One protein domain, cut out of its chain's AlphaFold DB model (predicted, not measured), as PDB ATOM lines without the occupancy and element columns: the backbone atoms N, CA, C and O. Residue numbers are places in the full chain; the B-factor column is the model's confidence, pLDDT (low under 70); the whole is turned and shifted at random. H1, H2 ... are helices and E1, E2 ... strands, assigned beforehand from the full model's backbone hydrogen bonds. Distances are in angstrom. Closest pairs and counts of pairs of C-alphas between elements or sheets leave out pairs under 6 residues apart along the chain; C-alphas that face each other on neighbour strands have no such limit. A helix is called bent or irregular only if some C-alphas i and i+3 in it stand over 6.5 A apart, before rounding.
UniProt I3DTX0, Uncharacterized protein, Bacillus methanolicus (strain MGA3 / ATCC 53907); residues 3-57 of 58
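Overview. This is residues 3 to 57 of the 58 residues of an uncharacterized protein of Bacillus methanolicus (strain MGA3 / ATCC 53907) (UniProt I3DTX0). A two-stranded hairpin of E1 and E2 sticks out at its turn, residues 7 to 12, at one end of a loosely strung domain; H2 is at the opposite end, with H1 between the two. H1 meets H2 near its own beginning, with residues 22 to 26, while its later part, residues 28 to 33, stands free, and the long link of 11 residues from H1 folds back to H2 in a wide loop. The printed part has 55 residues with two named strands and two named helices in the order E1, E2, H1, H2; the sheet has the order E1 - E2 and is antiparallel, and the class is mixed, helices and strands. The whole is loose, with a radius of gyration of the C-alphas of 13.2 A, and the C-alphas span 35 by 26 by 22 A along their three main axes.

Arrangement. The sheet is made of E1, residues 3 to 7, and E2, residues 12 to 17, which are antiparallel neighbours and form a hairpin. The angle between their N-to-C directions is 152 degrees. The C-alphas of Ile 3 and Phe 16, which face each other, are 4.7 A apart, and those of Lys 7 and Ser 12, which also face each other, are 4.5 A apart. Across the pair, N of Ile 4 and O of Val 15 are within hydrogen-bond range at 2.9 A, and so are N of Tyr 13 and O of Ile 6 at 3.0 A. A tight link of 3 residues joins E2 to H1, residues 21 to 33. E1 and H1 are apart. H1 touches H2, residues 45 to 55, with its residues 22 to 26 alone; the closest C-alphas of the two helices are those of Ala 22 and Val 55, 6.2 A apart. Their lines stand at a steep tilt of 58 degrees, and they run the same way. Their centres are 17.0 A apart. H2 is apart from E1 and from E2. Of the O i to N i+4 pairs, 6 of 9 are within hydrogen-bond range in H1 and 5 of 7 in H2.

Along the chain. E1 begins at C-alpha 3, at (6.049, 15.800, -42.376), and measures 12.9 A from first to last C-alpha. E2 measures 16.3 A from C-alpha 12 to C-alpha 17. H1 is the longest helix, 13 residues from Ala 21 to Tyr 33, and measures 17.3 A; its first C-alpha is at (9.925, 5.582, -42.023). H1 is irregular: C-alphas 23 and 26 are 7.1 A apart. H2, 11 residues from Glu 45 to Val 55, measures 14.6 A and ends at C-alpha 55, at (8.628, -1.966, -35.597). H2 is irregular too, with C-alphas 50 and 53 being 7.7 A apart.

Size, cuts and confidence. The two C-alphas farthest apart are those of Pro 9 and Gly 49, at 35.6 A, and the C-alphas of Ile 3 and Lys 57, the first and last printed, are 22.5 A apart. The link from H1 to H2 is long, with 11 residues; the links from E1 to E2 and from E2 to H1 are tight. Three stretches stand free: residues 7 to 12; residues 28 to 38, of which 28 to 33 belong to H1; and residues 44 to 50, of which 45 to 50 belong to H2. Without them the body has 31 residues and spans 27 by 19 by 17 A. The printed part has no cut and runs from residue 3 to residue 57 of a chain of 58 residues. The mean pLDDT of the printed part of this model is 92.5, and no printed residue is under 70.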
ATOM      1  N   ILE A   3       6.974  15.691 -43.506       92.75
ATOM      2  CA  ILE A   3       6.049  15.800 -42.376       92.75
ATOM      3  C   ILE A   3       4.844  16.618 -42.814       92.75
ATOM      4  O   ILE A   3       4.966  17.807 -43.105       92.75
ATOM      5  N   ILE A   4       3.669  15.998 -42.783       96.44
ATOM      6  CA  ILE A   4       2.396  16.661 -43.058       96.44
ATOM      7  C   ILE A   4       1.677  16.886 -41.732       96.44
ATOM      8  O   ILE A   4       1.461  15.952 -40.962       96.44
ATOM      9  N   LYS A   5       1.284  18.128 -41.442       96.75
ATOM     10  CA  LYS A   5       0.469  18.433 -40.258       96.75
ATOM     11  C   LYS A   5      -1.003  18.236 -40.591       96.75
ATOM     12  O   LYS A   5      -1.562  18.990 -41.382       96.75
ATOM     13  N   ILE A   6      -1.631  17.254 -39.956       97.25
ATOM     14  CA  ILE A   6      -3.066  17.016 -40.087       97.25
ATOM     15  C   ILE A   6      -3.789  17.761 -38.975       97.25
ATOM     16  O   ILE A   6      -3.432  17.651 -37.802       97.25
ATOM     17  N   LYS A   7      -4.828  18.506 -39.353       97.69
ATOM     18  CA  LYS A   7      -5.722  19.197 -38.429       97.69
ATOM     19  C   LYS A   7      -7.144  18.708 -38.663       97.69
ATOM     20  O   LYS A   7      -7.701  18.893 -39.738       97.69
ATOM     21  N   THR A   8      -7.720  18.093 -37.644       96.44
ATOM     22  CA  THR A   8      -9.136  17.731 -37.578       96.44
ATOM     23  C   THR A   8      -9.813  18.586 -36.501       96.44
ATOM     24  O   THR A   8      -9.119  19.248 -35.724       96.44
ATOM     25  N   PRO A   9     -11.156  18.607 -36.411       97.75
ATOM     26  CA  PRO A   9     -11.841  19.370 -35.367       97.75
ATOM     27  C   PRO A   9     -11.438  18.969 -33.941       97.75
ATOM     28  O   PRO A   9     -11.421  19.811 -33.051       97.75
ATOM     29  N   SER A  10     -11.106  17.692 -33.721       97.44
ATOM     30  CA  SER A  10     -10.796  17.160 -32.391       97.44
ATOM     31  C   SER A  10      -9.304  17.038 -32.098       97.44
ATOM     32  O   SER A  10      -8.929  16.993 -30.926       97.44
ATOM     33  N   LYS A  11      -8.442  16.929 -33.120       96.38
ATOM     34  CA  LYS A  11      -7.013  16.642 -32.935       96.38
ATOM     35  C   LYS A  11      -6.145  17.299 -34.001       96.38
ATOM     36  O   LYS A  11      -6.543  17.484 -35.147       96.38
ATOM     37  N   SER A  12      -4.908  17.584 -33.618       97.25
ATOM     38  CA  SER A  12      -3.840  17.984 -34.529       97.25
ATOM     39  C   SER A  12      -2.652  17.063 -34.302       97.25
ATOM     40  O   SER A  12      -2.252  16.869 -33.153       97.25
ATOM     41  N   TYR A  13      -2.121  16.460 -35.364       94.50
ATOM     42  CA  TYR A  13      -1.005  15.522 -35.265       94.50
ATOM     43  C   TYR A  13      -0.145  15.516 -36.538       94.50
ATOM     44  O   TYR A  13      -0.656  15.749 -37.638       94.50
ATOM     45  N   PRO A  14       1.171  15.272 -36.407       93.75
ATOM     46  CA  PRO A  14       2.051  15.099 -37.553       93.75
ATOM     47  C   PRO A  14       1.883  13.704 -38.166       93.75
ATOM     48  O   PRO A  14       1.744  12.708 -37.457       93.75
ATOM     49  N   VAL A  15       1.948  13.634 -39.491       93.88
ATOM     50  CA  VAL A  15       2.099  12.399 -40.259       93.88
ATOM     51  C   VAL A  15       3.473  12.430 -40.913       93.88
ATOM     52  O   VAL A  15       3.780  13.344 -41.677       93.88
ATOM     53  N   PHE A  16       4.299  11.437 -40.591       91.44
ATOM     54  CA  PHE A  16       5.643  11.276 -41.140       91.44
ATOM     55  C   PHE A  16       5.586  10.342 -42.353       91.44
ATOM     56  O   PHE A  16       5.097   9.218 -42.245       91.44
ATOM     57  N   LEU A  17       6.079  10.802 -43.501       93.12
ATOM     58  CA  LEU A  17       6.075  10.073 -44.770       93.12
ATOM     59  C   LEU A  17       7.496   9.922 -45.308       93.12
ATOM     60  O   LEU A  17       8.310  10.845 -45.270       93.12
ATOM     61  N   GLY A  18       7.815   8.755 -45.847       92.00
ATOM     62  CA  GLY A  18       9.093   8.528 -46.503       92.00
ATOM     63  C   GLY A  18       9.468   7.060 -46.566       92.00
ATOM     64  O   GLY A  18       8.892   6.215 -45.881       92.00
ATOM     65  N   ASN A  19      10.480   6.777 -47.379       92.12
ATOM     66  CA  ASN A  19      11.081   5.452 -47.438       92.12
ATOM     67  C   ASN A  19      11.696   5.107 -46.079       92.12
ATOM     68  O   ASN A  19      12.332   5.962 -45.459       92.12
ATOM     69  N   ASN A  20      11.502   3.863 -45.635       89.31
ATOM     70  CA  ASN A  20      12.032   3.347 -44.369       89.31
ATOM     71  C   ASN A  20      11.574   4.128 -43.121       89.31
ATOM     72  O   ASN A  20      12.240   4.106 -42.091       89.31
ATOM     73  N   ALA A  21      10.421   4.811 -43.169       89.62
ATOM     74  CA  ALA A  21       9.925   5.582 -42.023       89.62
ATOM     75  C   ALA A  21       9.759   4.724 -40.752       89.62
ATOM     76  O   ALA A  21      10.043   5.194 -39.651       89.62
ATOM     77  N   ALA A  22       9.373   3.452 -40.899       89.12
ATOM     78  CA  ALA A  22       9.243   2.514 -39.784       89.12
ATOM     79  C   ALA A  22      10.557   2.291 -39.011       89.12
ATOM     80  O   ALA A  22      10.506   2.089 -37.802       89.12
ATOM     81  N   ASP A  23      11.722   2.394 -39.663       89.44
ATOM     82  CA  ASP A  23      13.022   2.250 -38.993       89.44
ATOM     83  C   ASP A  23      13.326   3.420 -38.042       89.44
ATOM     84  O   ASP A  23      14.112   3.272 -37.110       89.44
ATOM     85  N   SER A  24      12.683   4.577 -38.237       88.31
ATOM     86  CA  SER A  24      12.825   5.742 -37.351       88.31
ATOM     87  C   SER A  24      11.908   5.698 -36.123       88.31
ATOM     88  O   SER A  24      12.080   6.489 -35.194       88.31
ATOM     89  N   LEU A  25      10.947   4.765 -36.091       89.06
ATOM     90  CA  LEU A  25       9.934   4.674 -35.042       89.06
ATOM     91  C   LEU A  25      10.527   4.490 -33.628       89.06
ATOM     92  O   LEU A  25      10.068   5.198 -32.730       89.06
ATOM     93  N   PRO A  26      11.541   3.628 -33.394       86.81
ATOM     94  CA  PRO A  26      12.116   3.468 -32.058       86.81
ATOM     95  C   PRO A  26      12.733   4.767 -31.528       86.81
ATOM     96  O   PRO A  26      12.435   5.171 -30.405       86.81
ATOM     97  N   GLY A  27      13.523   5.461 -32.358       87.94
ATOM     98  CA  GLY A  27      14.116   6.753 -32.001       87.94
ATOM     99  C   GLY A  27      13.049   7.805 -31.709       87.94
ATOM    100  O   GLY A  27      13.080   8.450 -30.669       87.94
ATOM    101  N   PHE A  28      12.021   7.888 -32.560       89.56
ATOM    102  CA  PHE A  28      10.910   8.814 -32.354       89.56
ATOM    103  C   PHE A  28      10.196   8.602 -31.008       89.56
ATOM    104  O   PHE A  28       9.908   9.574 -30.305       89.56
ATOM    105  N   ILE A  29       9.925   7.346 -30.639       90.31
ATOM    106  CA  ILE A  29       9.281   7.003 -29.365       90.31
ATOM    107  C   ILE A  29      10.186   7.366 -28.186       90.31
ATOM    108  O   ILE A  29       9.697   7.941 -27.218       90.31
ATOM    109  N   LEU A  30      11.484   7.063 -28.257       88.12
ATOM    110  CA  LEU A  30      12.427   7.400 -27.190       88.12
ATOM    111  C   LEU A  30      12.551   8.917 -27.002       88.12
ATOM    112  O   LEU A  30      12.486   9.388 -25.872       88.12
ATOM    113  N   ASP A  31      12.628   9.684 -28.088       91.50
ATOM    114  CA  ASP A  31      12.825  11.135 -28.028       91.50
ATOM    115  C   ASP A  31      11.585  11.887 -27.517       91.50
ATOM    116  O   ASP A  31      11.703  12.867 -26.781       91.50
ATOM    117  N   HIS A  32      10.379  11.438 -27.884       91.31
ATOM    118  CA  HIS A  32       9.134  12.168 -27.597       91.31
ATOM    119  C   HIS A  32       8.299  11.536 -26.476       91.31
ATOM    120  O   HIS A  32       7.469  12.205 -25.857       91.31
ATOM    121  N   TYR A  33       8.501  10.246 -26.207       91.38
ATOM    122  CA  TYR A  33       7.653   9.434 -25.336       91.38
ATOM    123  C   TYR A  33       8.457   8.486 -24.431       91.38
ATOM    124  O   TYR A  33       7.952   7.430 -24.052       91.38
ATOM    125  N   ALA A  34       9.666   8.880 -24.003       89.38
ATOM    126  CA  ALA A  34      10.549   8.103 -23.112       89.38
ATOM    127  C   ALA A  34       9.879   7.534 -21.841       89.38
ATOM    128  O   ALA A  34      10.360   6.572 -21.246       89.38
ATOM    129  N   HIS A  35       8.779   8.138 -21.385       93.06
ATOM    130  CA  HIS A  35       8.034   7.702 -20.204       93.06
ATOM    131  C   HIS A  35       7.137   6.473 -20.458       93.06
ATOM    132  O   HIS A  35       6.696   5.834 -19.498       93.06
ATOM    133  N   ILE A  36       6.857   6.124 -21.719       90.50
ATOM    134  CA  ILE A  36       6.054   4.954 -22.089       90.50
ATOM    135  C   ILE A  36       6.894   3.686 -21.915       90.50
ATOM    136  O   ILE A  36       7.949   3.529 -22.517       90.50
ATOM    137  N   ARG A  37       6.398   2.744 -21.105       88.19
ATOM    138  CA  ARG A  37       7.115   1.494 -20.778       88.19
ATOM    139  C   ARG A  37       6.573   0.251 -21.476       88.19
ATOM    140  O   ARG A  37       7.207  -0.798 -21.432       88.19
ATOM    141  N   LYS A  38       5.369   0.331 -22.041       91.00
ATOM    142  CA  LYS A  38       4.688  -0.791 -22.694       91.00
ATOM    143  C   LYS A  38       3.947  -0.280 -23.916       91.00
ATOM    144  O   LYS A  38       3.201   0.690 -23.820       91.00
ATOM    145  N   ILE A  39       4.142  -0.961 -25.037       90.62
ATOM    146  CA  ILE A  39       3.500  -0.657 -26.313       90.62
ATOM    147  C   ILE A  39       2.829  -1.937 -26.795       90.62
ATOM    148  O   ILE A  39       3.450  -2.998 -26.818       90.62
ATOM    149  N   MET A  40       1.554  -1.832 -27.156       93.94
ATOM    150  CA  MET A  40       0.798  -2.923 -27.759       93.94
ATOM    151  C   MET A  40       0.697  -2.670 -29.262       93.94
ATOM    152  O   MET A  40       0.146  -1.655 -29.682       93.94
ATOM    153  N   ILE A  41       1.232  -3.591 -30.061       92.69
ATOM    154  CA  ILE A  41       1.167  -3.535 -31.523       92.69
ATOM    155  C   ILE A  41      -0.012  -4.403 -31.965       92.69
ATOM    156  O   ILE A  41      -0.044  -5.593 -31.664       92.69
ATOM    157  N   ILE A  42      -0.973  -3.801 -32.669       96.12
ATOM    158  CA  ILE A  42      -2.122  -4.496 -33.259       96.12
ATOM    159  C   ILE A  42      -1.950  -4.476 -34.774       96.12
ATOM    160  O   ILE A  42      -1.789  -3.414 -35.371       96.12
ATOM    161  N   THR A  43      -1.969  -5.651 -35.390       96.44
ATOM    162  CA  THR A  43      -1.823  -5.837 -36.835       96.44
ATOM    163  C   THR A  43      -2.439  -7.180 -37.232       96.44
ATOM    164  O   THR A  43      -2.672  -8.025 -36.364       96.44
ATOM    165  N   ASP A  44      -2.738  -7.376 -38.512       97.94
ATOM    166  CA  ASP A  44      -3.146  -8.684 -39.025       97.94
ATOM    167  C   ASP A  44      -1.945  -9.628 -39.209       97.94
ATOM    168  O   ASP A  44      -0.784  -9.217 -39.171       97.94
ATOM    169  N   GLU A  45      -2.229 -10.912 -39.429       98.00
ATOM    170  CA  GLU A  45      -1.215 -11.963 -39.565       98.00
ATOM    171  C   GLU A  45      -0.222 -11.706 -40.711       98.00
ATOM    172  O   GLU A  45       0.983 -11.918 -40.552       98.00
ATOM    173  N   LYS A  46      -0.699 -11.219 -41.864       97.75
ATOM    174  CA  LYS A  46       0.140 -11.042 -43.058       97.75
ATOM    175  C   LYS A  46       1.091  -9.868 -42.879       97.75
ATOM    176  O   LYS A  46       2.286  -9.993 -43.144       97.75
ATOM    177  N   VAL A  47       0.577  -8.738 -42.402       96.31
ATOM    178  CA  VAL A  47       1.386  -7.543 -42.136       96.31
ATOM    179  C   VAL A  47       2.368  -7.807 -40.994       96.31
ATOM    180  O   VAL A  47       3.527  -7.394 -41.088       96.31
ATOM    181  N   ALA A  48       1.964  -8.565 -39.967       96.12
ATOM    182  CA  ALA A  48       2.865  -8.998 -38.903       96.12
ATOM    183  C   ALA A  48       4.056  -9.794 -39.450       96.12
ATOM    184  O   ALA A  48       5.202  -9.477 -39.124       96.12
ATOM    185  N   GLY A  49       3.792 -10.787 -40.308       96.19
ATOM    186  CA  GLY A  49       4.828 -11.633 -40.901       96.19
ATOM    187  C   GLY A  49       5.884 -10.847 -41.683       96.19
ATOM    188  O   GLY A  49       7.054 -11.224 -41.682       96.19
ATOM    189  N   LEU A  50       5.495  -9.726 -42.297       95.19
ATOM    190  CA  LEU A  50       6.391  -8.893 -43.099       95.19
ATOM    191  C   LEU A  50       7.096  -7.796 -42.288       95.19
ATOM    192  O   LEU A  50       8.278  -7.543 -42.509       95.19
ATOM    193  N   HIS A  51       6.402  -7.137 -41.356       92.75
ATOM    194  CA  HIS A  51       6.854  -5.851 -40.805       92.75
ATOM    195  C   HIS A  51       6.990  -5.801 -39.280       92.75
ATOM    196  O   HIS A  51       7.594  -4.858 -38.766       92.75
ATOM    197  N   LEU A  52       6.486  -6.794 -38.533       93.12
ATOM    198  CA  LEU A  52       6.501  -6.748 -37.064       93.12
ATOM    199  C   LEU A  52       7.920  -6.616 -36.499       93.12
ATOM    200  O   LEU A  52       8.145  -5.882 -35.540       93.12
ATOM    201  N   HIS A  53       8.885  -7.305 -37.109       91.50
ATOM    202  CA  HIS A  53      10.277  -7.266 -36.673       91.50
ATOM    203  C   HIS A  53      10.885  -5.858 -36.791       91.50
ATOM    204  O   HIS A  53      11.622  -5.449 -35.899       91.50
ATOM    205  N   THR A  54      10.543  -5.098 -37.837       90.44
ATOM    206  CA  THR A  54      11.015  -3.722 -38.053       90.44
ATOM    207  C   THR A  54      10.538  -2.791 -36.943       90.44
ATOM    208  O   THR A  54      11.333  -2.045 -36.380       90.44
ATOM    209  N   VAL A  55       9.253  -2.869 -36.582       89.25
ATOM    210  CA  VAL A  55       8.628  -1.966 -35.597       89.25
ATOM    211  C   VAL A  55       8.853  -2.381 -34.139       89.25
ATOM    212  O   VAL A  55       8.626  -1.584 -33.231       89.25
ATOM    213  N   LYS A  56       9.294  -3.622 -33.897       87.19
ATOM    214  CA  LYS A  56       9.625  -4.148 -32.563       87.19
ATOM    215  C   LYS A  56      11.107  -3.971 -32.203       87.19
ATOM    216  O   LYS A  56      11.519  -4.464 -31.160       87.19
ATOM    217  N   LYS A  57      11.934  -3.330 -33.034       72.62
ATOM    218  CA  LYS A  57      13.342  -3.090 -32.680       72.62
ATOM    219  C   LYS A  57      13.411  -2.193 -31.433       72.62
ATOM    220  O   LYS A  57      13.206  -0.990 -31.537       72.62
TER     221      LYS A  57